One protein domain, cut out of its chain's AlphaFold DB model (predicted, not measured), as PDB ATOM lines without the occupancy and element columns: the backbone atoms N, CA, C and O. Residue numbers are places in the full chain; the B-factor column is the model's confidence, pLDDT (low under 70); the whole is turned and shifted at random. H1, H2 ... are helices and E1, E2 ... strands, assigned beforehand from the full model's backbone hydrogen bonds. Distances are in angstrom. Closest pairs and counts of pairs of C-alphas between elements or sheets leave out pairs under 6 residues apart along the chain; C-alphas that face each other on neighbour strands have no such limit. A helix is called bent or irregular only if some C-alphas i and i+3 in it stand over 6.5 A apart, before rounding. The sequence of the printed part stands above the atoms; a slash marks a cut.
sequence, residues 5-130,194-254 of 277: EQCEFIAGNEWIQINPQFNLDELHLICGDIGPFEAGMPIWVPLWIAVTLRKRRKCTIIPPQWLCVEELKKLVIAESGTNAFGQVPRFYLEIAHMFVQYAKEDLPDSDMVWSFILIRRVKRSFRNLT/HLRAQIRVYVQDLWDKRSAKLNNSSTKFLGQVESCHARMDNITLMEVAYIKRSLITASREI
ATOM      1  N   GLU A   5     160.648 178.949 163.159       83.62
ATOM      2  CA  GLU A   5     161.000 180.320 163.538       83.62
ATOM      3  C   GLU A   5     162.108 180.352 164.600       83.62
ATOM      4  O   GLU A   5     163.004 181.189 164.536       83.62
ATOM      5  N   GLN A   6     162.092 179.418 165.555       88.81
ATOM      6  CA  GLN A   6     163.167 179.286 166.542       88.81
ATOM      7  C   GLN A   6     164.467 178.787 165.904       88.81
ATOM      8  O   GLN A   6     165.539 179.262 166.270       88.81
ATOM      9  N   CYS A   7     164.391 177.868 164.935       87.81
ATOM     10  CA  CYS A   7     165.564 177.447 164.167       87.81
ATOM     11  C   CYS A   7     166.168 178.620 163.380       87.81
ATOM     12  O   CYS A   7     167.380 178.812 163.419       87.81
ATOM     13  N   GLU A   8     165.333 179.434 162.723       86.69
ATOM     14  CA  GLU A   8     165.775 180.641 162.009       86.69
ATOM     15  C   GLU A   8     166.424 181.654 162.957       86.69
ATOM     16  O   GLU A   8     167.500 182.170 162.659       86.69
ATOM     17  N   PHE A   9     165.822 181.885 164.128       90.56
ATOM     18  CA  PHE A   9     166.398 182.742 165.163       90.56
ATOM     19  C   PHE A   9     167.795 182.266 165.590       90.56
ATOM     20  O   PHE A   9     168.720 183.069 165.687       90.56
ATOM     21  N   ILE A  10     167.974 180.955 165.798       93.69
ATOM     22  CA  ILE A  10     169.275 180.371 166.153       93.69
ATOM     23  C   ILE A  10     170.275 180.535 165.003       93.69
ATOM     24  O   ILE A  10     171.407 180.956 165.244       93.69
ATOM     25  N   ALA A  11     169.851 180.246 163.771       92.69
ATOM     26  CA  ALA A  11     170.666 180.391 162.567       92.69
ATOM     27  C   ALA A  11     171.098 181.843 162.310       92.69
ATOM     28  O   ALA A  11     172.140 182.074 161.704       92.69
ATOM     29  N   GLY A  12     170.342 182.829 162.801       91.62
ATOM     30  CA  GLY A  12     170.698 184.245 162.714       91.62
ATOM     31  C   GLY A  12     172.044 184.590 163.361       91.62
ATOM     32  O   GLY A  12     172.641 185.603 162.998       91.62
ATOM     33  N   ASN A  13     172.544 183.760 164.282       92.88
ATOM     34  CA  ASN A  13     173.851 183.943 164.922       92.88
ATOM     35  C   ASN A  13     175.034 183.478 164.062       92.88
ATOM     36  O   ASN A  13     176.180 183.663 164.467       92.88
ATOM     37  N   GLU A  14     174.787 182.864 162.903       94.25
ATOM     38  CA  GLU A  14     175.863 182.513 161.982       94.25
ATOM     39  C   GLU A  14     176.502 183.769 161.397       94.25
ATOM     40  O   GLU A  14     175.831 184.754 161.078       94.25
ATOM     41  N   TRP A  15     177.822 183.721 161.255       94.56
ATOM     42  CA  TRP A  15     178.596 184.819 160.705       94.56
ATOM     43  C   TRP A  15     178.531 184.798 159.186       94.56
ATOM     44  O   TRP A  15     178.710 183.757 158.550       94.56
ATOM     45  N   ILE A  16     178.294 185.967 158.604       95.56
ATOM     46  CA  ILE A  16     178.229 186.154 157.165       95.56
ATOM     47  C   ILE A  16     178.941 187.428 156.747       95.56
ATOM     48  O   ILE A  16     179.019 188.398 157.501       95.56
ATOM     49  N   GLN A  17     179.459 187.423 155.527       96.56
ATOM     50  CA  GLN A  17     180.120 188.583 154.968       96.56
ATOM     51  C   GLN A  17     179.095 189.515 154.313       96.56
ATOM     52  O   GLN A  17     178.175 189.077 153.618       96.56
ATOM     53  N   ILE A  18     179.256 190.816 154.522       97.06
ATOM     54  CA  ILE A  18     178.483 191.858 153.845       97.06
ATOM     55  C   ILE A  18     179.427 192.866 153.206       97.06
ATOM     56  O   ILE A  18     180.544 193.053 153.677       97.06
ATOM     57  N   ASN A  19     178.947 193.552 152.174       97.69
ATOM     58  CA  ASN A  19     179.573 194.756 151.652       97.69
ATOM     59  C   ASN A  19     178.734 195.985 152.061       97.69
ATOM     60  O   ASN A  19     177.637 196.170 151.514       97.69
ATOM     61  N   PRO A  20     179.163 196.782 153.056       97.56
ATOM     62  CA  PRO A  20     178.424 197.944 153.528       97.56
ATOM     63  C   PRO A  20     178.519 199.114 152.538       97.56
ATOM     64  O   PRO A  20     179.460 199.251 151.766       97.56
ATOM     65  N   GLN A  21     177.514 199.984 152.575       96.44
ATOM     66  CA  GLN A  21     177.401 201.199 151.754       96.44
ATOM     67  C   GLN A  21     177.496 202.468 152.617       96.44
ATOM     68  O   GLN A  21     177.021 203.536 152.234       96.44
ATOM     69  N   PHE A  22     178.048 202.341 153.822       95.56
ATOM     70  CA  PHE A  22     178.191 203.409 154.803       95.56
ATOM     71  C   PHE A  22     179.503 203.241 155.564       95.56
ATOM     72  O   PHE A  22     180.037 202.135 155.632       95.56
ATOM     73  N   ASN A  23     179.959 204.337 156.166       94.69
ATOM     74  CA  ASN A  23     181.072 204.332 157.105       94.69
ATOM     75  C   ASN A  23     180.529 204.436 158.532       94.69
ATOM     76  O   ASN A  23     179.584 205.194 158.774       94.69
ATOM     77  N   LEU A  24     181.099 203.672 159.455       93.06
ATOM     78  CA  LEU A  24     180.782 203.720 160.879       93.06
ATOM     79  C   LEU A  24     181.955 203.142 161.664       93.06
ATOM     80  O   LEU A  24     182.499 202.114 161.269       93.06
ATOM     81  N   ASP A  25     182.299 203.766 162.782       93.25
ATOM     82  CA  ASP A  25     183.292 203.209 163.698       93.25
ATOM     83  C   ASP A  25     182.805 201.883 164.315       93.25
ATOM     84  O   ASP A  25     181.682 201.421 164.085       93.25
ATOM     85  N   GLU A  26     183.672 201.239 165.085       91.75
ATOM     86  CA  GLU A  26     183.364 199.976 165.745       91.75
ATOM     87  C   GLU A  26     182.146 200.093 166.682       91.75
ATOM     88  O   GLU A  26     182.000 201.032 167.468       91.75
ATOM     89  N   LEU A  27     181.232 199.128 166.571       86.62
ATOM     90  CA  LEU A  27     180.059 198.999 167.424       86.62
ATOM     91  C   LEU A  27     180.353 198.015 168.550       86.62
ATOM     92  O   LEU A  27     180.462 196.814 168.307       86.62
ATOM     93  N   HIS A  28     180.375 198.515 169.782       90.12
ATOM     94  CA  HIS A  28     180.513 197.679 170.971       90.12
ATOM     95  C   HIS A  28     179.169 197.060 171.372       90.12
ATOM     96  O   HIS A  28     178.267 197.765 171.839       90.12
ATOM     97  N   LEU A  29     179.004 195.745 171.181       84.06
ATOM     98  CA  LEU A  29     177.798 195.010 171.581       84.06
ATOM     99  C   LEU A  29     178.053 194.173 172.836       84.06
ATOM    100  O   LEU A  29     179.179 193.838 173.185       84.06
ATOM    101  N   ILE A  30     176.964 193.745 173.483       87.31
ATOM    102  CA  ILE A  30     177.008 192.878 174.675       87.31
ATOM    103  C   ILE A  30     177.810 191.591 174.406       87.31
ATOM    104  O   ILE A  30     178.480 191.079 175.297       87.31
ATOM    105  N   CYS A  31     177.740 191.074 173.176       80.94
ATOM    106  CA  CYS A  31     178.348 189.804 172.776       80.94
ATOM    107  C   CYS A  31     179.576 189.973 171.865       80.94
ATOM    108  O   CYS A  31     179.895 189.054 171.112       80.94
ATOM    109  N   GLY A  32     180.244 191.126 171.924       81.44
ATOM    110  CA  GLY A  32     181.457 191.413 171.161       81.44
ATOM    111  C   GLY A  32     181.318 192.617 170.239       81.44
ATOM    112  O   GLY A  32     180.229 193.156 170.041       81.44
ATOM    113  N   ASP A  33     182.445 193.016 169.673       86.25
ATOM    114  CA  ASP A  33     182.544 194.217 168.859       86.25
ATOM    115  C   ASP A  33     182.395 193.890 167.371       86.25
ATOM    116  O   ASP A  33     182.751 192.798 166.911       86.25
ATOM    117  N   ILE A  34     181.802 194.815 166.615       90.19
ATOM    118  CA  ILE A  34     181.589 194.663 165.175       90.19
ATOM    119  C   ILE A  34     181.924 195.965 164.469       90.19
ATOM    120  O   ILE A  34     181.335 197.006 164.748       90.19
ATOM    121  N   GLY A  35     182.801 195.883 163.481       88.44
ATOM    122  CA  GLY A  35     183.287 197.033 162.738       88.44
ATOM    123  C   GLY A  35     184.814 197.065 162.749       88.44
ATOM    124  O   GLY A  35     185.436 196.066 163.110       88.44
ATOM    125  N   PRO A  36     185.415 198.189 162.338       94.94
ATOM    126  CA  PRO A  36     184.762 199.348 161.722       94.94
ATOM    127  C   PRO A  36     184.101 198.999 160.376       94.94
ATOM    128  O   PRO A  36     184.532 198.095 159.664       94.94
ATOM    129  N   PHE A  37     183.022 199.700 160.030       95.94
ATOM    130  CA  PHE A  37     182.368 199.591 158.727       95.94
ATOM    131  C   PHE A  37     182.946 200.633 157.777       95.94
ATOM    132  O   PHE A  37     182.878 201.831 158.052       95.94
ATOM    133  N   GLU A  38     183.431 200.181 156.627       97.06
ATOM    134  CA  GLU A  38     183.924 201.043 155.556       97.06
ATOM    135  C   GLU A  38     183.185 200.726 154.258       97.06
ATOM    136  O   GLU A  38     183.128 199.575 153.822       97.06
ATOM    137  N   ALA A  39     182.605 201.745 153.627       96.88
ATOM    138  CA  ALA A  39     181.810 201.586 152.421       96.88
ATOM    139  C   ALA A  39     182.624 200.914 151.306       96.88
ATOM    140  O   ALA A  39     183.697 201.383 150.928       96.88
ATOM    141  N   GLY A  40     182.089 199.830 150.749       93.94
ATOM    142  CA  GLY A  40     182.751 199.047 149.706       93.94
ATOM    143  C   GLY A  40     183.705 197.964 150.219       93.94
ATOM    144  O   GLY A  40     184.110 197.120 149.416       93.94
ATOM    145  N   MET A  41     184.033 197.942 151.516       96.12
ATOM    146  CA  MET A  41     184.956 196.972 152.108       96.12
ATOM    147  C   MET A  41     184.204 195.828 152.804       96.12
ATOM    148  O   MET A  41     183.451 196.066 153.751       96.12
ATOM    149  N   PRO A  42     184.394 194.565 152.374       96.31
ATOM    150  CA  PRO A  42     183.699 193.434 152.972       96.31
ATOM    151  C   PRO A  42     184.040 193.207 154.451       96.31
ATOM    152  O   PRO A  42     185.210 193.121 154.813       96.31
ATOM    153  N   ILE A  43     183.020 192.993 155.286       95.12
ATOM    154  CA  ILE A  43     183.159 192.725 156.727       95.12
ATOM    155  C   ILE A  43     182.258 191.570 157.172       95.12
ATOM    156  O   ILE A  43     181.192 191.338 156.597       95.12
ATOM    157  N   TRP A  44     182.692 190.838 158.198       95.75
ATOM    158  CA  TRP A  44     181.919 189.776 158.833       95.75
ATOM    159  C   TRP A  44     180.990 190.337 159.905       95.75
ATOM    160  O   TRP A  44     181.418 191.076 160.787       95.75
ATOM    161  N   VAL A  45     179.720 189.946 159.847       94.56
ATOM    162  CA  VAL A  45     178.707 190.280 160.853       94.56
ATOM    163  C   VAL A  45     177.800 189.069 161.103       94.56
ATOM    164  O   VAL A  45     177.654 188.223 160.220       94.56
ATOM    165  N   PRO A  46     177.129 188.974 162.260       95.19
ATOM    166  CA  PRO A  46     176.027 188.040 162.444       95.19
ATOM    167  C   PRO A  46     174.926 188.247 161.396       95.19
ATOM    168  O   PRO A  46     174.567 189.378 161.052       95.19
ATOM    169  N   LEU A  47     174.341 187.156 160.916       94.88
ATOM    170  CA  LEU A  47     173.336 187.161 159.854       94.88
ATOM    171  C   LEU A  47     172.100 188.007 160.201       94.88
ATOM    172  O   LEU A  47     171.555 188.688 159.329       94.88
ATOM    173  N   TRP A  48     171.687 188.056 161.470       94.25
ATOM    174  CA  TRP A  48     170.594 188.937 161.904       94.25
ATOM    175  C   TRP A  48     170.919 190.434 161.716       94.25
ATOM    176  O   TRP A  48     170.027 191.221 161.376       94.25
ATOM    177  N   ILE A  49     172.191 190.837 161.849       93.56
ATOM    178  CA  ILE A  49     172.653 192.202 161.541       93.56
ATOM    179  C   ILE A  49     172.661 192.418 160.035       93.56
ATOM    180  O   ILE A  49     172.112 193.418 159.568       93.56
ATOM    181  N   ALA A  50     173.220 191.473 159.275       95.94
ATOM    182  CA  ALA A  50     173.265 191.544 157.816       95.94
ATOM    183  C   ALA A  50     171.864 191.765 157.221       95.94
ATOM    184  O   ALA A  50     171.649 192.699 156.449       95.94
ATOM    185  N   VAL A  51     170.876 190.976 157.658       93.75
ATOM    186  CA  VAL A  51     169.471 191.114 157.245       93.75
ATOM    187  C   VAL A  51     168.900 192.480 157.638       93.75
ATOM    188  O   VAL A  51     168.200 193.114 156.846       93.75
ATOM    189  N   THR A  52     169.201 192.967 158.844       93.75
ATOM    190  CA  THR A  52     168.718 194.272 159.326       93.75
ATOM    191  C   THR A  52     169.287 195.430 158.503       93.75
ATOM    192  O   THR A  52     168.545 196.338 158.115       93.75
ATOM    193  N   LEU A  53     170.582 195.391 158.180       94.44
ATOM    194  CA  LEU A  53     171.244 196.384 157.331       94.44
ATOM    195  C   LEU A  53     170.743 196.310 155.881       94.44
ATOM    196  O   LEU A  53     170.468 197.349 155.271       94.44
ATOM    197  N   ARG A  54     170.524 195.102 155.349       94.81
ATOM    198  CA  ARG A  54     170.002 194.891 153.993       94.81
ATOM    199  C   ARG A  54     168.578 195.412 153.823       94.81
ATOM    200  O   ARG A  54     168.297 196.075 152.825       94.81
ATOM    201  N   LYS A  55     167.698 195.194 154.811       93.44
ATOM    202  CA  LYS A  55     166.331 195.759 154.841       93.44
ATOM    203  C   LYS A  55     166.336 197.287 154.768       93.44
ATOM    204  O   LYS A  55     165.444 197.879 154.168       93.44
ATOM    205  N   ARG A  56     167.363 197.923 155.339       93.94
ATOM    206  CA  ARG A  56     167.590 199.375 155.279       93.94
ATOM    207  C   ARG A  56     168.354 199.825 154.028       93.94
ATOM    208  O   ARG A  56     168.678 201.003 153.934       93.94
ATOM    209  N   ARG A  57     168.646 198.911 153.092       95.12
ATOM    210  CA  ARG A  57     169.440 199.154 151.873       95.12
ATOM    211  C   ARG A  57     170.803 199.790 152.174       95.12
ATOM    212  O   ARG A  57     171.213 200.715 151.491       95.12
ATOM    213  N   LYS A  58     171.465 199.326 153.239       95.75
ATOM    214  CA  LYS A  58     172.780 199.823 153.682       95.75
ATOM    215  C   LYS A  58     173.934 198.869 153.390       95.75
ATOM    216  O   LYS A  58     175.077 199.189 153.694       95.75
ATOM    217  N   CYS A  59     173.653 197.685 152.865       96.31
ATOM    218  CA  CYS A  59     174.672 196.723 152.480       96.31
ATOM    219  C   CYS A  59     174.130 195.783 151.408       96.31
ATOM    220  O   CYS A  59     172.913 195.643 151.257       96.31
ATOM    221  N   THR A  60     175.042 195.093 150.741       96.31
ATOM    222  CA  THR A  60     174.772 193.880 149.967       96.31
ATOM    223  C   THR A  60     175.276 192.696 150.783       96.31
ATOM    224  O   THR A  60     176.402 192.736 151.281       96.31
ATOM    225  N   ILE A  61     174.457 191.663 150.976       96.50
ATOM    226  CA  ILE A  61     174.885 190.456 151.692       96.50
ATOM    227  C   ILE A  61     175.622 189.553 150.707       96.50
ATOM    228  O   ILE A  61     175.107 189.264 149.634       96.50
ATOM    229  N   ILE A  62     176.819 189.090 151.058       94.69
ATOM    230  CA  ILE A  62     177.578 188.179 150.200       94.69
ATOM    231  C   ILE A  62     177.081 186.750 150.475       94.69
ATOM    232  O   ILE A  62     177.142 186.296 151.623       94.69
ATOM    233  N   PRO A  63     176.563 186.026 149.463       92.56
ATOM    234  CA  PRO A  63     176.084 184.665 149.657       92.56
ATOM    235  C   PRO A  63     177.227 183.721 150.058       92.56
ATOM    236  O   PRO A  63     178.335 183.842 149.530       92.56
ATOM    237  N   PRO A  64     176.984 182.751 150.963       93.88
ATOM    238  CA  PRO A  64     177.975 181.734 151.284       93.88
ATOM    239  C   PRO A  64     178.355 180.935 150.037       93.88
ATOM    240  O   PRO A  64     177.509 180.668 149.188       93.88
ATOM    241  N   GLN A  65     179.602 180.466 149.971       91.75
ATOM    242  CA  GLN A  65     180.126 179.740 148.804       91.75
ATOM    243  C   GLN A  65     179.296 178.505 148.424       91.75
ATOM    244  O   GLN A  65     179.172 178.187 147.249       91.75
ATOM    245  N   TRP A  66     178.705 177.822 149.408       93.25
ATOM    246  CA  TRP A  66     177.858 176.653 149.170       93.25
ATOM    247  C   TRP A  66     176.479 177.008 148.596       93.25
ATOM    248  O   TRP A  66     175.813 176.130 148.053       93.25
ATOM    249  N   LEU A  67     176.026 178.262 148.717       89.44
ATOM    250  CA  LEU A  67     174.716 178.732 148.251       89.44
ATOM    251  C   LEU A  67     174.792 179.176 146.782       89.44
ATOM    252  O   LEU A  67     174.346 180.255 146.399       89.44
ATOM    253  N   CYS A  68     175.361 178.311 145.949       87.06
ATOM    254  CA  CYS A  68     175.388 178.442 144.502       87.06
ATOM    255  C   CYS A  68     174.944 177.131 143.850       87.06
ATOM    256  O   CYS A  68     174.827 176.080 144.487       87.06
ATOM    257  N   VAL A  69     174.657 177.205 142.558       84.94
ATOM    258  CA  VAL A  69     174.107 176.100 141.772       84.94
ATOM    259  C   VAL A  69     175.036 174.886 141.770       84.94
ATOM    260  O   VAL A  69     174.589 173.751 141.954       84.94
ATOM    261  N   GLU A  70     176.327 175.125 141.580       86.38
ATOM    262  CA  GLU A  70     177.353 174.106 141.408       86.38
ATOM    263  C   GLU A  70     177.558 173.308 142.696       86.38
ATOM    264  O   GLU A  70     177.533 172.074 142.672       86.38
ATOM    265  N   GLU A  71     177.715 173.998 143.826       90.62
ATOM    266  CA  GLU A  71     177.946 173.362 145.124       90.62
ATOM    267  C   GLU A  71     176.692 172.651 145.641       90.62
ATOM    268  O   GLU A  71     176.772 171.506 146.091       90.62
ATOM    269  N   LEU A  72     175.507 173.249 145.486       89.69
ATOM    270  CA  LEU A  72     174.255 172.583 145.856       89.69
ATOM    271  C   LEU A  72     174.027 171.302 145.049       89.69
ATOM    272  O   LEU A  72     173.605 170.288 145.605       89.69
ATOM    273  N   LYS A  73     174.354 171.310 143.754       89.94
ATOM    274  CA  LYS A  73     174.283 170.109 142.920       89.94
ATOM    275  C   LYS A  73     175.216 169.010 143.436       89.94
ATOM    276  O   LYS A  73     174.810 167.847 143.474       89.94
ATOM    277  N   LYS A  74     176.437 169.353 143.866       92.19
ATOM    278  CA  LYS A  74     177.371 168.390 144.478       92.19
ATOM    279  C   LYS A  74     176.801 167.798 145.766       92.19
ATOM    280  O   LYS A  74     176.824 166.577 145.913       92.19
ATOM    281  N   LEU A  75     176.232 168.627 146.646       93.00
ATOM    282  CA  LEU A  75     175.592 168.168 147.887       93.00
ATOM    283  C   LEU A  75     174.443 167.195 147.600       93.00
ATOM    284  O   LEU A  75     174.352 166.134 148.212       93.00
ATOM    285  N   VAL A  76     173.604 167.516 146.616       90.88
ATOM    286  CA  VAL A  76     172.486 166.668 146.190       90.88
ATOM    287  C   VAL A  76     172.959 165.316 145.644       90.88
ATOM    288  O   VAL A  76     172.356 164.287 145.950       90.88
ATOM    289  N   ILE A  77     174.023 165.297 144.837       92.56
ATOM    290  CA  ILE A  77     174.600 164.057 144.297       92.56
ATOM    291  C   ILE A  77     175.206 163.213 145.425       92.56
ATOM    292  O   ILE A  77     174.952 162.010 145.487       92.56
ATOM    293  N   ALA A  78     175.961 163.838 146.332       92.62
ATOM    294  CA  ALA A  78     176.564 163.165 147.479       92.62
ATOM    295  C   ALA A  78     175.500 162.543 148.400       92.62
ATOM    296  O   ALA A  78     175.647 161.401 148.840       92.62
ATOM    297  N   GLU A  79     174.394 163.253 148.634       93.62
ATOM    298  CA  GLU A  79     173.277 162.749 149.429       93.62
ATOM    299  C   GLU A  79     172.582 161.559 148.748       93.62
ATOM    300  O   GLU A  79     172.221 160.598 149.422       93.62
ATOM    301  N   SER A  80     172.433 161.563 147.420       90.00
ATOM    302  CA  SER A  80     171.859 160.422 146.688       90.00
ATOM    303  C   SER A  80     172.722 159.155 146.744       90.00
ATOM    304  O   SER A  80     172.191 158.057 146.608       90.00
ATOM    305  N   GLY A  81     174.044 159.289 146.890       85.25
ATOM    306  CA  GLY A  81     174.988 158.178 146.725       85.25
ATOM    307  C   GLY A  81     175.087 157.210 147.907       85.25
ATOM    308  O   GLY A  81     175.657 156.132 147.760       85.25
ATOM    309  N   THR A  82     174.564 157.566 149.084       85.31
ATOM    310  CA  THR A  82     174.711 156.757 150.306       85.31
ATOM    311  C   THR A  82     173.405 156.666 151.091       85.31
ATOM    312  O   THR A  82     172.550 157.542 150.997       85.31
ATOM    313  N   ASN A  83     173.246 155.621 151.909       83.56
ATOM    314  CA  ASN A  83     172.106 155.511 152.832       83.56
ATOM    315  C   ASN A  83     172.287 156.340 154.116       83.56
ATOM    316  O   ASN A  83     171.309 156.600 154.812       83.56
ATOM    317  N   ALA A  84     173.521 156.746 154.433       87.62
ATOM    318  CA  ALA A  84     173.823 157.631 155.553       87.62
ATOM    319  C   ALA A  84     173.526 159.097 155.192       87.62
ATOM    320  O   ALA A  84     173.415 159.443 154.014       87.62
ATOM    321  N   PHE A  85     173.398 159.957 156.202       90.56
ATOM    322  CA  PHE A  85     173.278 161.398 155.990       90.56
ATOM    323  C   PHE A  85     174.627 161.981 155.570       90.56
ATOM    324  O   PHE A  85     175.627 161.837 156.284       90.56
ATOM    325  N   GLY A  86     174.643 162.663 154.424       90.94
ATOM    326  CA  GLY A  86     175.798 163.441 153.994       90.94
ATOM    327  C   GLY A  86     176.042 164.626 154.931       90.94
ATOM    328  O   GLY A  86     175.127 165.093 155.614       90.94
ATOM    329  N   GLN A  87     177.278 165.124 154.964       93.00
ATOM    330  CA  GLN A  87     177.553 166.412 155.596       93.00
ATOM    331  C   GLN A  87     176.920 167.524 154.761       93.00
ATOM    332  O   GLN A  87     177.061 167.555 153.539       93.00
ATOM    333  N   VAL A  88     176.226 168.435 155.434       94.50
ATOM    334  CA  VAL A  88     175.623 169.623 154.829       94.50
ATOM    335  C   VAL A  88     176.073 170.860 155.601       94.50
ATOM    336  O   VAL A  88     176.378 170.749 156.794       94.50
ATOM    337  N   PRO A  89     176.114 172.039 154.958       95.31
ATOM    338  CA  PRO A  89     176.384 173.286 155.658       95.31
ATOM    339  C   PRO A  89     175.436 173.477 156.845       95.31
ATOM    340  O   PRO A  89     174.249 173.133 156.792       95.31
ATOM    341  N   ARG A  90     175.967 174.031 157.937       93.25
ATOM    342  CA  ARG A  90     175.175 174.302 159.136       93.25
ATOM    343  C   ARG A  90     174.055 175.284 158.788       93.25
ATOM    344  O   ARG A  90     174.291 176.263 158.090       93.25
ATOM    345  N   PHE A  91     172.844 174.998 159.262       93.75
ATOM    346  CA  PHE A  91     171.661 175.832 159.027       93.75
ATOM    347  C   PHE A  91     171.376 176.138 157.543       93.75
ATOM    348  O   PHE A  91     170.877 177.213 157.210       93.75
ATOM    349  N   TYR A  92     171.707 175.219 156.624       93.62
ATOM    350  CA  TYR A  92     171.578 175.479 155.184       93.62
ATOM    351  C   TYR A  92     170.150 175.876 154.763       93.62
ATOM    352  O   TYR A  92     169.984 176.678 153.847       93.62
ATOM    353  N   LEU A  93     169.117 175.348 155.431       90.12
ATOM    354  CA  LEU A  93     167.717 175.673 155.133       90.12
ATOM    355  C   LEU A  93     167.349 177.067 155.609       90.12
ATOM    356  O   LEU A  93     166.723 177.819 154.869       90.12
ATOM    357  N   GLU A  94     167.728 177.399 156.836       91.50
ATOM    358  CA  GLU A  94     167.437 178.675 157.473       91.50
ATOM    359  C   GLU A  94     168.199 179.808 156.783       91.50
ATOM    360  O   GLU A  94     167.618 180.847 156.484       91.50
ATOM    361  N   ILE A  95     169.473 179.590 156.445       92.12
ATOM    362  CA  ILE A  95     170.276 180.560 155.698       92.12
ATOM    363  C   ILE A  95     169.707 180.738 154.287       92.12
ATOM    364  O   ILE A  95     169.449 181.871 153.881       92.12
ATOM    365  N   ALA A  96     169.434 179.649 153.553       89.44
ATOM    366  CA  ALA A  96     168.813 179.752 152.231       89.44
ATOM    367  C   ALA A  96     167.464 180.488 152.304       89.44
ATOM    368  O   ALA A  96     167.169 181.328 151.456       89.44
ATOM    369  N   HIS A  97     166.668 180.224 153.342       85.44
ATOM    370  CA  HIS A  97     165.414 180.920 153.595       85.44
ATOM    371  C   HIS A  97     165.608 182.427 153.818       85.44
ATOM    372  O   HIS A  97     164.936 183.230 153.167       85.44
ATOM    373  N   MET A  98     166.547 182.823 154.680       87.50
ATOM    374  CA  MET A  98     166.827 184.231 154.973       87.50
ATOM    375  C   MET A  98     167.300 185.000 153.734       87.50
ATOM    376  O   MET A  98     166.836 186.119 153.500       87.50
ATOM    377  N   PHE A  99     168.152 184.400 152.897       87.88
ATOM    378  CA  PHE A  99     168.558 185.007 151.624       87.88
ATOM    379  C   PHE A  99     167.370 185.228 150.702       87.88
ATOM    380  O   PHE A  99     167.158 186.322 150.194       87.88
ATOM    381  N   VAL A 100     166.544 184.206 150.539       80.50
ATOM    382  CA  VAL A 100     165.344 184.275 149.709       80.50
ATOM    383  C   VAL A 100     164.380 185.359 150.175       80.50
ATOM    384  O   VAL A 100     163.777 186.055 149.355       80.50
ATOM    385  N   GLN A 101     164.218 185.496 151.488       82.19
ATOM    386  CA  GLN A 101     163.264 186.426 152.065       82.19
ATOM    387  C   GLN A 101     163.766 187.874 152.034       82.19
ATOM    388  O   GLN A 101     162.968 188.783 151.800       82.19
ATOM    389  N   TYR A 102     165.062 188.101 152.266       87.56
ATOM    390  CA  TYR A 102     165.591 189.441 152.548       87.56
ATOM    391  C   TYR A 102     166.685 189.926 151.593       87.56
ATOM    392  O   TYR A 102     166.902 191.132 151.501       87.56
ATOM    393  N   ALA A 103     167.358 189.022 150.885       87.81
ATOM    394  CA  ALA A 103     168.537 189.308 150.067       87.81
ATOM    395  C   ALA A 103     168.509 188.557 148.724       87.81
ATOM    396  O   ALA A 103     169.543 188.150 148.206       87.81
ATOM    397  N   LYS A 104     167.313 188.363 148.145       83.94
ATOM    398  CA  LYS A 104     167.142 187.599 146.896       83.94
ATOM    399  C   LYS A 104     167.990 188.166 145.753       83.94
ATOM    400  O   LYS A 104     168.559 187.407 144.990       83.94
ATOM    401  N   GLU A 105     168.087 189.494 145.687       84.44
ATOM    402  CA  GLU A 105     168.826 190.241 144.660       84.44
ATOM    403  C   GLU A 105     170.339 190.047 144.781       84.44
ATOM    404  O   GLU A 105     171.064 190.293 143.824       84.44
ATOM    405  N   ASP A 106     170.801 189.601 145.950       88.50
ATOM    406  CA  ASP A 106     172.211 189.378 146.234       88.50
ATOM    407  C   ASP A 106     172.626 187.932 145.873       88.50
ATOM    408  O   ASP A 106     173.805 187.584 145.935       88.50
ATOM    409  N   LEU A 107     171.669 187.074 145.482       83.75
ATOM    410  CA  LEU A 107     171.936 185.714 145.013       83.75
ATOM    411  C   LEU A 107     172.320 185.697 143.523       83.75
ATOM    412  O   LEU A 107     171.675 186.371 142.713       83.75
ATOM    413  N   PRO A 108     173.291 184.854 143.122       73.88
ATOM    414  CA  PRO A 108     173.529 184.574 141.711       73.88
ATOM    415  C   PRO A 108     172.288 183.900 141.101       73.88
ATOM    416  O   PRO A 108     171.628 183.088 141.752       73.88
ATOM    417  N   ASP A 109     171.951 184.249 139.858       65.12
ATOM    418  CA  ASP A 109     170.803 183.698 139.118       65.12
ATOM    419  C   ASP A 109     169.424 183.900 139.797       65.12
ATOM    420  O   ASP A 109     168.560 183.022 139.761       65.12
ATOM    421  N   SER A 110     169.179 185.077 140.396       55.31
ATOM    422  CA  SER A 110     167.954 185.449 141.147       55.31
ATOM    423  C   SER A 110     166.622 185.429 140.352       55.31
ATOM    424  O   SER A 110     165.561 185.740 140.908       55.31
ATOM    425  N   ASP A 111     166.623 185.069 139.074       50.88
ATOM    426  CA  ASP A 111     165.489 185.219 138.158       50.88
ATOM    427  C   ASP A 111     164.373 184.163 138.347       50.88
ATOM    428  O   ASP A 111     163.879 183.641 137.357       50.88
ATOM    429  N   MET A 112     163.909 183.835 139.567       52.56
ATOM    430  CA  MET A 112     162.655 183.069 139.749       52.56
ATOM    431  C   MET A 112     161.900 183.290 141.063       52.56
ATOM    432  O   MET A 112     162.428 183.709 142.085       52.56
ATOM    433  N   VAL A 113     160.600 182.976 141.013       47.25
ATOM    434  CA  VAL A 113     159.593 183.086 142.078       47.25
ATOM    435  C   VAL A 113     159.941 182.177 143.265       47.25
ATOM    436  O   VAL A 113     159.498 181.032 143.372       47.25
ATOM    437  N   TRP A 114     160.738 182.697 144.192       52.50
ATOM    438  CA  TRP A 114     161.099 182.015 145.434       52.50
ATOM    439  C   TRP A 114     159.990 182.006 146.495       52.50
ATOM    440  O   TRP A 114     160.056 181.271 147.481       52.50
ATOM    441  N   SER A 115     158.952 182.813 146.301       46.12
ATOM    442  CA  SER A 115     158.249 183.439 147.416       46.12
ATOM    443  C   SER A 115     157.321 182.542 148.231       46.12
ATOM    444  O   SER A 115     156.880 182.991 149.281       46.12
ATOM    445  N   PHE A 116     157.015 181.293 147.849       48.19
ATOM    446  CA  PHE A 116     155.913 180.608 148.547       48.19
ATOM    447  C   PHE A 116     155.980 179.098 148.761       48.19
ATOM    448  O   PHE A 116     155.286 178.623 149.654       48.19
ATOM    449  N   ILE A 117     156.744 178.303 148.013       50.62
ATOM    450  CA  ILE A 117     156.474 176.848 147.987       50.62
ATOM    451  C   ILE A 117     157.283 176.050 149.023       50.62
ATOM    452  O   ILE A 117     156.703 175.213 149.711       50.62
ATOM    453  N   LEU A 118     158.590 176.304 149.163       49.53
ATOM    454  CA  LEU A 118     159.470 175.526 150.056       49.53
ATOM    455  C   LEU A 118     159.057 175.717 151.527       49.53
ATOM    456  O   LEU A 118     158.750 174.756 152.227       49.53
ATOM    457  N   ILE A 119     158.917 176.974 151.952       51.38
ATOM    458  CA  ILE A 119     158.522 177.333 153.320       51.38
ATOM    459  C   ILE A 119     157.094 176.884 153.611       51.38
ATOM    460  O   ILE A 119     156.836 176.364 154.690       51.38
ATOM    461  N   ARG A 120     156.151 177.030 152.662       55.88
ATOM    462  CA  ARG A 120     154.788 176.519 152.871       55.88
ATOM    463  C   ARG A 120     154.777 175.010 153.011       55.88
ATOM    464  O   ARG A 120     154.006 174.544 153.832       55.88
ATOM    465  N   ARG A 121     155.591 174.247 152.273       54.62
ATOM    466  CA  ARG A 121     155.669 172.787 152.457       54.62
ATOM    467  C   ARG A 121     156.233 172.438 153.827       54.62
ATOM    468  O   ARG A 121     155.578 171.693 154.541       54.62
ATOM    469  N   VAL A 122     157.356 173.038 154.227       57.22
ATOM    470  CA  VAL A 122     157.949 172.799 155.554       57.22
ATOM    471  C   VAL A 122     156.968 173.212 156.655       57.22
ATOM    472  O   VAL A 122     156.535 172.368 157.435       57.22
ATOM    473  N   LYS A 123     156.491 174.464 156.662       55.88
ATOM    474  CA  LYS A 123     155.519 174.956 157.655       55.88
ATOM    475  C   LYS A 123     154.199 174.181 157.636       55.88
ATOM    476  O   LYS A 123     153.623 173.979 158.697       55.88
ATOM    477  N   ARG A 124     153.701 173.733 156.475       59.09
ATOM    478  CA  ARG A 124     152.486 172.898 156.381       59.09
ATOM    479  C   ARG A 124     152.720 171.528 156.994       59.09
ATOM    480  O   ARG A 124     151.870 171.077 157.754       59.09
ATOM    481  N   SER A 125     153.859 170.897 156.724       53.31
ATOM    482  CA  SER A 125     154.197 169.623 157.355       53.31
ATOM    483  C   SER A 125     154.356 169.774 158.874       53.31
ATOM    484  O   SER A 125     153.810 168.959 159.608       53.31
ATOM    485  N   PHE A 126     154.963 170.862 159.368       53.44
ATOM    486  CA  PHE A 126     155.000 171.182 160.807       53.44
ATOM    487  C   PHE A 126     153.605 171.437 161.405       53.44
ATOM    488  O   PHE A 126     153.305 170.952 162.493       53.44
ATOM    489  N   ARG A 127     152.728 172.151 160.689       55.25
ATOM    490  CA  ARG A 127     151.352 172.446 161.129       55.25
ATOM    491  C   ARG A 127     150.492 171.183 161.232       55.25
ATOM    492  O   ARG A 127     149.649 171.093 162.114       55.25
ATOM    493  N   ASN A 128     150.741 170.197 160.373       54.94
ATOM    494  CA  ASN A 128     150.086 168.891 160.438       54.94
ATOM    495  C   ASN A 128     150.608 168.017 161.600       54.94
ATOM    496  O   ASN A 128     149.901 167.122 162.049       54.94
ATOM    497  N   LEU A 129     151.825 168.276 162.100       47.44
ATOM    498  CA  LEU A 129     152.431 167.587 163.252       47.44
ATOM    499  C   LEU A 129     152.026 168.203 164.605       47.44
ATOM    500  O   LEU A 129     152.292 167.634 165.667       47.44
ATOM    501  N   THR A 130     151.388 169.376 164.595       41.25
ATOM    502  CA  THR A 130     150.728 169.966 165.760       41.25
ATOM    503  C   THR A 130     149.238 169.625 165.721       41.25
ATOM    504  O   THR A 130     148.495 170.328 165.036       41.25
ATOM    505  N   HIS A 194     164.202 177.442 132.314       44.38
ATOM    506  CA  HIS A 194     164.555 176.102 132.799       44.38
ATOM    507  C   HIS A 194     165.922 176.112 133.507       44.38
ATOM    508  O   HIS A 194     166.187 175.284 134.375       44.38
ATOM    509  N   LEU A 195     166.785 177.082 133.180       43.03
ATOM    510  CA  LEU A 195     168.107 177.256 133.788       43.03
ATOM    511  C   LEU A 195     168.087 178.179 135.029       43.03
ATOM    512  O   LEU A 195     168.929 178.033 135.909       43.03
ATOM    513  N   ARG A 196     167.114 179.097 135.137       46.19
ATOM    514  CA  ARG A 196     167.090 180.222 136.105       46.19
ATOM    515  C   ARG A 196     166.624 179.906 137.551       46.19
ATOM    516  O   ARG A 196     166.403 180.827 138.322       46.19
ATOM    517  N   ALA A 197     166.373 178.643 137.937       55.31
ATOM    518  CA  ALA A 197     165.840 178.290 139.284       55.31
ATOM    519  C   ALA A 197     166.553 177.120 139.943       55.31
ATOM    520  O   ALA A 197     165.959 176.296 140.641       55.31
ATOM    521  N   GLN A 198     167.848 177.034 139.715       68.38
ATOM    522  CA  GLN A 198     168.605 175.875 140.137       68.38
ATOM    523  C   GLN A 198     168.789 175.815 141.662       68.38
ATOM    524  O   GLN A 198     168.522 174.769 142.247       68.38
ATOM    525  N   ILE A 199     169.114 176.927 142.336       79.06
ATOM    526  CA  ILE A 199     169.379 176.932 143.792       79.06
ATOM    527  C   ILE A 199     168.163 176.418 144.582       79.06
ATOM    528  O   ILE A 199     168.293 175.500 145.391       79.06
ATOM    529  N   ARG A 200     166.954 176.937 144.308       76.19
ATOM    530  CA  ARG A 200     165.725 176.497 144.996       76.19
ATOM    531  C   ARG A 200     165.478 175.006 144.811       76.19
ATOM    532  O   ARG A 200     165.118 174.319 145.764       76.19
ATOM    533  N   VAL A 201     165.596 174.542 143.569       78.00
ATOM    534  CA  VAL A 201     165.325 173.151 143.209       78.00
ATOM    535  C   VAL A 201     166.302 172.230 143.930       78.00
ATOM    536  O   VAL A 201     165.857 171.253 144.520       78.00
ATOM    537  N   TYR A 202     167.590 172.573 143.979       84.62
ATOM    538  CA  TYR A 202     168.576 171.752 144.675       84.62
ATOM    539  C   TYR A 202     168.420 171.775 146.200       84.62
ATOM    540  O   TYR A 202     168.515 170.719 146.818       84.62
ATOM    541  N   VAL A 203     168.109 172.922 146.820       86.31
ATOM    542  CA  VAL A 203     167.818 172.976 148.269       86.31
ATOM    543  C   VAL A 203     166.591 172.123 148.613       86.31
ATOM    544  O   VAL A 203     166.610 171.380 149.597       86.31
ATOM    545  N   GLN A 204     165.535 172.195 147.793       82.94
ATOM    546  CA  GLN A 204     164.326 171.381 147.960       82.94
ATOM    547  C   GLN A 204     164.624 169.888 147.785       82.94
ATOM    548  O   GLN A 204     164.222 169.095 148.628       82.94
ATOM    549  N   ASP A 205     165.329 169.507 146.720       84.50
ATOM    550  CA  ASP A 205     165.668 168.110 146.439       84.50
ATOM    551  C   ASP A 205     166.558 167.518 147.545       84.50
ATOM    552  O   ASP A 205     166.333 166.396 147.999       84.50
ATOM    553  N   LEU A 206     167.513 168.303 148.059       89.25
ATOM    554  CA  LEU A 206     168.340 167.911 149.199       89.25
ATOM    555  C   LEU A 206     167.485 167.651 150.448       89.25
ATOM    556  O   LEU A 206     167.628 166.607 151.082       89.25
ATOM    557  N   TRP A 207     166.564 168.562 150.780       89.81
ATOM    558  CA  TRP A 207     165.632 168.374 151.898       89.81
ATOM    559  C   TRP A 207     164.731 167.151 151.717       89.81
ATOM    560  O   TRP A 207     164.562 166.380 152.660       89.81
ATOM    561  N   ASP A 208     164.153 166.960 150.531       85.88
ATOM    562  CA  ASP A 208     163.217 165.864 150.271       85.88
ATOM    563  C   ASP A 208     163.922 164.506 150.403       85.88
ATOM    564  O   ASP A 208     163.407 163.602 151.070       85.88
ATOM    565  N   LYS A 209     165.143 164.382 149.867       87.56
ATOM    566  CA  LYS A 209     165.984 163.182 150.022       87.56
ATOM    567  C   LYS A 209     166.310 162.897 151.481       87.56
ATOM    568  O   LYS A 209     166.131 161.769 151.946       87.56
ATOM    569  N   ARG A 210     166.764 163.910 152.216       91.62
ATOM    570  CA  ARG A 210     167.148 163.754 153.623       91.62
ATOM    571  C   ARG A 210     165.945 163.449 154.505       91.62
ATOM    572  O   ARG A 210     166.006 162.522 155.305       91.62
ATOM    573  N   SER A 211     164.814 164.112 154.277       87.31
ATOM    574  CA  SER A 211     163.544 163.820 154.952       87.31
ATOM    575  C   SER A 211     163.077 162.388 154.698       87.31
ATOM    576  O   SER A 211     162.637 161.709 155.624       87.31
ATOM    577  N   ALA A 212     163.203 161.892 153.463       87.69
ATOM    578  CA  ALA A 212     162.876 160.508 153.134       87.69
ATOM    579  C   ALA A 212     163.783 159.514 153.879       87.69
ATOM    580  O   ALA A 212     163.279 158.556 154.471       87.69
ATOM    581  N   LYS A 213     165.101 159.762 153.930       90.25
ATOM    582  CA  LYS A 213     166.037 158.957 154.738       90.25
ATOM    583  C   LYS A 213     165.670 158.974 156.219       90.25
ATOM    584  O   LYS A 213     165.672 157.923 156.856       90.25
ATOM    585  N   LEU A 214     165.315 160.143 156.745       89.00
ATOM    586  CA  LEU A 214     164.946 160.334 158.144       89.00
ATOM    587  C   LEU A 214     163.675 159.564 158.504       89.00
ATOM    588  O   LEU A 214     163.658 158.834 159.493       89.00
ATOM    589  N   ASN A 215     162.646 159.632 157.659       87.12
ATOM    590  CA  ASN A 215     161.426 158.847 157.840       87.12
ATOM    591  C   ASN A 215     161.711 157.342 157.762       87.12
ATOM    592  O   ASN A 215     161.296 156.596 158.644       87.12
ATOM    593  N   ASN A 216     162.485 156.894 156.769       88.12
ATOM    594  CA  ASN A 216     162.853 155.483 156.633       88.12
ATOM    595  C   ASN A 216     163.649 154.973 157.843       88.12
ATOM    596  O   ASN A 216     163.416 153.864 158.318       88.12
ATOM    597  N   SER A 217     164.584 155.777 158.351       88.06
ATOM    598  CA  SER A 217     165.353 155.469 159.558       88.06
ATOM    599  C   SER A 217     164.457 155.428 160.799       88.06
ATOM    600  O   SER A 217     164.575 154.494 161.587       88.06
ATOM    601  N   SER A 218     163.521 156.370 160.928       86.56
ATOM    602  CA  SER A 218     162.569 156.435 162.044       86.56
ATOM    603  C   SER A 218     161.649 155.216 162.080       86.56
ATOM    604  O   SER A 218     161.495 154.599 163.128       86.56
ATOM    605  N   THR A 219     161.092 154.807 160.937       85.44
ATOM    606  CA  THR A 219     160.253 153.602 160.847       85.44
ATOM    607  C   THR A 219     161.038 152.342 161.208       85.44
ATOM    608  O   THR A 219     160.531 151.492 161.934       85.44
ATOM    609  N   LYS A 220     162.293 152.226 160.748       87.25
ATOM    610  CA  LYS A 220     163.167 151.099 161.117       87.25
ATOM    611  C   LYS A 220     163.463 151.076 162.613       87.25
ATOM    612  O   LYS A 220     163.408 150.007 163.203       87.25
ATOM    613  N   PHE A 221     163.749 152.233 163.209       87.06
ATOM    614  CA  PHE A 221     163.996 152.361 164.644       87.06
ATOM    615  C   PHE A 221     162.775 151.950 165.472       87.06
ATOM    616  O   PHE A 221     162.899 151.157 166.397       87.06
ATOM    617  N   LEU A 222     161.582 152.431 165.111       84.94
ATOM    618  CA  LEU A 222     160.343 152.097 165.823       84.94
ATOM    619  C   LEU A 222     159.956 150.613 165.695       84.94
ATOM    620  O   LEU A 222     159.254 150.097 166.556       84.94
ATOM    621  N   GLY A 223     160.410 149.924 164.644       83.56
ATOM    622  CA  GLY A 223     160.185 148.489 164.457       83.56
ATOM    623  C   GLY A 223     161.140 147.572 165.234       83.56
ATOM    624  O   GLY A 223     160.986 146.355 165.162       83.56
ATOM    625  N   GLN A 224     162.142 148.108 165.939       82.44
ATOM    626  CA  GLN A 224     163.103 147.304 166.701       82.44
ATOM    627  C   GLN A 224     162.548 146.938 168.085       82.44
ATOM    628  O   GLN A 224     162.139 147.811 168.843       82.44
ATOM    629  N   VAL A 225     162.575 145.643 168.423       67.19
ATOM    630  CA  VAL A 225     162.035 145.101 169.689       67.19
ATOM    631  C   VAL A 225     163.116 144.939 170.769       67.19
ATOM    632  O   VAL A 225     162.830 145.104 171.950       67.19
ATOM    633  N   GLU A 226     164.365 144.650 170.384       62.03
ATOM    634  CA  GLU A 226     165.426 144.227 171.322       62.03
ATOM    635  C   GLU A 226     166.467 145.310 171.647       62.03
ATOM    636  O   GLU A 226     167.059 145.301 172.724       62.03
ATOM    637  N   SER A 227     166.719 146.252 170.732       61.91
ATOM    638  CA  SER A 227     167.662 147.352 170.966       61.91
ATOM    639  C   SER A 227     167.136 148.650 170.368       61.91
ATOM    640  O   SER A 227     166.846 148.726 169.178       61.91
ATOM    641  N   CYS A 228     167.011 149.682 171.203       64.19
ATOM    642  CA  CYS A 228     166.482 150.989 170.817       64.19
ATOM    643  C   CYS A 228     167.614 152.019 170.734       64.19
ATOM    644  O   CYS A 228     167.597 153.034 171.430       64.19
ATOM    645  N   HIS A 229     168.625 151.760 169.901       72.50
ATOM    646  CA  HIS A 229     169.696 152.726 169.649       72.50
ATOM    647  C   HIS A 229     169.685 153.162 168.180       72.50
ATOM    648  O   HIS A 229     169.556 152.342 167.273       72.50
ATOM    649  N   ALA A 230     169.832 154.463 167.937       75.31
ATOM    650  CA  ALA A 230     169.962 155.023 166.597       75.31
ATOM    651  C   ALA A 230     171.134 156.000 166.566       75.31
ATOM    652  O   ALA A 230     171.174 156.968 167.326       75.31
ATOM    653  N   ARG A 231     172.085 155.755 165.664       77.56
ATOM    654  CA  ARG A 231     173.151 156.711 165.367       77.56
ATOM    655  C   ARG A 231     172.603 157.782 164.428       77.56
ATOM    656  O   ARG A 231     172.064 157.466 163.369       77.56
ATOM    657  N   MET A 232     172.739 159.038 164.832       78.12
ATOM    658  CA  MET A 232     172.204 160.205 164.132       78.12
ATOM    659  C   MET A 232     173.337 161.181 163.822       78.12
ATOM    660  O   MET A 232     173.500 162.195 164.494       78.12
ATOM    661  N   ASP A 233     174.134 160.861 162.808       88.12
ATOM    662  CA  ASP A 233     175.209 161.749 162.369       88.12
ATOM    663  C   ASP A 233     174.716 162.715 161.301       88.12
ATOM    664  O   ASP A 233     173.849 162.375 160.497       88.12
ATOM    665  N   ASN A 234     175.326 163.901 161.252       92.56
ATOM    666  CA  ASN A 234     175.099 164.913 160.219       92.56
ATOM    667  C   ASN A 234     173.630 165.336 160.051       92.56
ATOM    668  O   ASN A 234     173.266 165.829 158.986       92.56
ATOM    669  N   ILE A 235     172.783 165.157 161.069       92.06
ATOM    670  CA  ILE A 235     171.400 165.645 161.071       92.06
ATOM    671  C   ILE A 235     171.392 167.107 161.525       92.06
ATOM    672  O   ILE A 235     172.025 167.477 162.514       92.06
ATOM    673  N   THR A 236     170.669 167.951 160.799       92.69
ATOM    674  CA  THR A 236     170.545 169.383 161.086       92.69
ATOM    675  C   THR A 236     169.488 169.671 162.151       92.69
ATOM    676  O   THR A 236     168.600 168.864 162.428       92.69
ATOM    677  N   LEU A 237     169.542 170.871 162.736       90.69
ATOM    678  CA  LEU A 237     168.586 171.290 163.760       90.69
ATOM    679  C   LEU A 237     167.138 171.304 163.241       90.69
ATOM    680  O   LEU A 237     166.244 170.823 163.936       90.69
ATOM    681  N   MET A 238     166.913 171.784 162.012       86.50
ATOM    682  CA  MET A 238     165.595 171.778 161.367       86.50
ATOM    683  C   MET A 238     165.035 170.363 161.189       86.50
ATOM    684  O   MET A 238     163.850 170.125 161.418       86.50
ATOM    685  N   GLU A 239     165.881 169.406 160.811       89.38
ATOM    686  CA  GLU A 239     165.499 168.000 160.636       89.38
ATOM    687  C   GLU A 239     165.126 167.344 161.968       89.38
ATOM    688  O   GLU A 239     164.111 166.649 162.064       89.38
ATOM    689  N   VAL A 240     165.894 167.623 163.025       89.19
ATOM    690  CA  VAL A 240     165.541 167.198 164.384       89.19
ATOM    691  C   VAL A 240     164.219 167.834 164.804       89.19
ATOM    692  O   VAL A 240     163.332 167.129 165.281       89.19
ATOM    693  N   ALA A 241     164.046 169.143 164.609       85.69
ATOM    694  CA  ALA A 241     162.807 169.843 164.942       85.69
ATOM    695  C   ALA A 241     161.591 169.234 164.221       85.69
ATOM    696  O   ALA A 241     160.523 169.109 164.823       85.69
ATOM    697  N   TYR A 242     161.777 168.798 162.972       83.31
ATOM    698  CA  TYR A 242     160.746 168.181 162.143       83.31
ATOM    699  C   TYR A 242     160.272 166.823 162.676       83.31
ATOM    700  O   TYR A 242     159.069 166.607 162.811       83.31
ATOM    701  N   ILE A 243     161.188 165.909 163.012       82.50
ATOM    702  CA  ILE A 243     160.818 164.529 163.380       82.50
ATOM    703  C   ILE A 243     160.627 164.313 164.888       82.50
ATOM    704  O   ILE A 243     159.929 163.394 165.312       82.50
ATOM    705  N   LYS A 244     161.268 165.129 165.735       85.44
ATOM    706  CA  LYS A 244     161.442 164.810 167.162       85.44
ATOM    707  C   LYS A 244     160.119 164.587 167.887       85.44
ATOM    708  O   LYS A 244     160.049 163.743 168.776       85.44
ATOM    709  N   ARG A 245     159.064 165.318 167.514       83.56
ATOM    710  CA  ARG A 245     157.737 165.139 168.116       83.56
ATOM    711  C   ARG A 245     157.132 163.788 167.806       83.56
ATOM    712  O   ARG A 245     156.767 163.084 168.740       83.56
ATOM    713  N   SER A 246     157.011 163.457 166.527       82.69
ATOM    714  CA  SER A 246     156.392 162.202 166.111       82.69
ATOM    715  C   SER A 246     157.170 161.014 166.658       82.69
ATOM    716  O   SER A 246     156.552 160.094 167.181       82.69
ATOM    717  N   LEU A 247     158.504 161.076 166.635       84.94
ATOM    718  CA  LEU A 247     159.345 159.994 167.137       84.94
ATOM    719  C   LEU A 247     159.162 159.766 168.644       84.94
ATOM    720  O   LEU A 247     158.911 158.641 169.054       84.94
ATOM    721  N   ILE A 248     159.215 160.823 169.466       85.88
ATOM    722  CA  ILE A 248     159.033 160.694 170.924       85.88
ATOM    723  C   ILE A 248     157.633 160.175 171.263       85.88
ATOM    724  O   ILE A 248     157.498 159.326 172.143       85.88
ATOM    725  N   THR A 249     156.594 160.685 170.597       86.69
ATOM    726  CA  THR A 249     155.220 160.230 170.840       86.69
ATOM    727  C   THR A 249     155.055 158.761 170.452       86.69
ATOM    728  O   THR A 249     154.609 157.975 171.281       86.69
ATOM    729  N   ALA A 250     155.491 158.375 169.250       87.31
ATOM    730  CA  ALA A 250     155.389 156.998 168.774       87.31
ATOM    731  C   ALA A 250     156.178 156.021 169.661       87.31
ATOM    732  O   ALA A 250     155.653 154.977 170.032       87.31
ATOM    733  N   SER A 251     157.404 156.373 170.070       86.56
ATOM    734  CA  SER A 251     158.192 155.548 170.998       86.56
ATOM    735  C   SER A 251     157.456 155.300 172.317       86.56
ATOM    736  O   SER A 251     157.447 154.172 172.799       86.56
ATOM    737  N   ARG A 252     156.814 156.328 172.890       88.12
ATOM    738  CA  ARG A 252     156.053 156.194 174.145       88.12
ATOM    739  C   ARG A 252     154.834 155.291 173.993       88.12
ATOM    740  O   ARG A 252     154.548 154.511 174.895       88.12
ATOM    741  N   GLU A 253     154.116 155.404 172.879       89.00
ATOM    742  CA  GLU A 253     152.946 154.567 172.596       89.00
ATOM    743  C   GLU A 253     153.339 153.100 172.404       89.00
ATOM    744  O   GLU A 253     152.723 152.221 173.002       89.00
ATOM    745  N   ILE A 254     154.406 152.832 171.645       87.31
ATOM    746  CA  ILE A 254     154.941 151.474 171.465       87.31
ATOM    747  C   ILE A 254     155.397 150.889 172.805       87.31
ATOM    748  O   ILE A 254     155.088 149.741 173.114       87.31
TER     749      ILE A 254
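AT A GLANCE: This is residues 5 to 130 and 194 to 254 of the 277 residues of the protein "GINS complex subunit 2" of Brugia pahangi (UniProt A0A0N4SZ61). What would one see first in this model? At one end lies a body of helices, with the long H6 side by side with H3 and H7 and with H5 nearby; at the other end a small sheet, E4 E1 E5, has H2 packed over one face. H4 and H1 lie between these two ends, near the middle of the whole, and the small hairpin E2 E3 lies off to one side of the sheet, far from that middle. What is it made of, and how large is it? The printed part has 187 residues with seven named helices and five named strands, in the order H1 E1 E2 E3 E4 H2 E5 H3 H4 H5 H6 H7; it is mostly helix, and the sheets E4 E1 E5 and E2 E3 are antiparallel. The whole is only just compact, close to loose, with a radius of gyration of the C-alphas of 19.1 A and spans of 63 by 45 by 28 A.

HOW THE PARTS SIT: What does the first helix meet? H1, residues 5 to 11, touches H4, residues 92 to 102, about perpendicular at 76 degrees; their closest C-alphas, those of Glu 8 and Glu 94, are 5.2 A apart. How are the strands paired? The inner strand E1, residues 15 to 20, is antiparallel to E4, residues 43 to 46, with N 16 and O 45 at 2.8 A, and to E5, residues 59 to 61, with N 19 and O 60 at 2.8 A. E2, residues 27 to 29, and E3, residues 32 to 34, form a hairpin with N 27 and O 34 at 2.8 A, and the closest C-alphas of E3 and E4, those of Ile 34 and Val 45, are 6.8 A apart. Where does the second helix stand? H2, residues 47 to 55, is on the sheet at a height of 7.9 A, running along the strands at 22 degrees to E1 on the local plane; E4, H2 and E5 form a split strand-helix-strand unit, two strands running the same way with E1 between them, and its crossover is right-handed. H2 touches H4 at a shallow tilt of 18 degrees, the same way, with the C-alphas of Val 51 and Tyr 102 closest at 6.3 A. How do the other helices stand? H3, residues 69 to 80, touches H6, residues 198 to 222, at a shallow tilt of 20 degrees, the same way, with the C-alphas of Val 69 and Ile 199 closest at 5.2 A. H5, residues 117 to 129, H6 and H7, residues 237 to 254, form a bundle, helices side by side: H6 touches H7 with residues 211 to 222 alone, the C-alphas of Leu 222 and Ser 251 closest at 6.6 A, while H5 and H7 only just touch, with 3 pairs of C-alphas within 8 A, those of Phe 126 and Tyr 242 closest at 6.6 A. Every O i to N i+4 pair is within hydrogen-bond range in H1, H2, H3, H4, H5 and H6, and 12 of 14 in H7.

IN THESE COORDINATES: Where do the printed part and its longest helix begin? H1 begins at C-alpha 5, (161.000, 180.320, 163.538), and H6 at C-alpha 198, (168.605, 175.875, 140.137). How long are the longer elements? From first to last C-alpha E1 measures 15.0 A, H4 15.4 A, H3 16.6 A, H5 18.3 A, H7 25.3 A and H6 36.0 A. What is found in the last helix? H7 is irregular, with C-alphas 242 and 245 7.3 A apart, and has a kink of 39 degrees near residue 244; it ends at C-alpha 254, (154.941, 151.474, 171.465).

THE WHOLE: How far does it reach? The two C-alphas farthest apart, those of Asn 23 and Glu 226, are 63.7 A apart. Is any part cut out, and which links are long? Residues 131 to 193 are not printed, and C-alphas 130 and 194 are 36.3 A apart across the cut. Of the links that are printed whole, H3 to H4, H4 to H5 and H6 to H7 are long. Where is confidence low? The mean pLDDT of the printed part is 83.5, and residues 109 to 130, 194 to 198 and 225 to 228 are under 70.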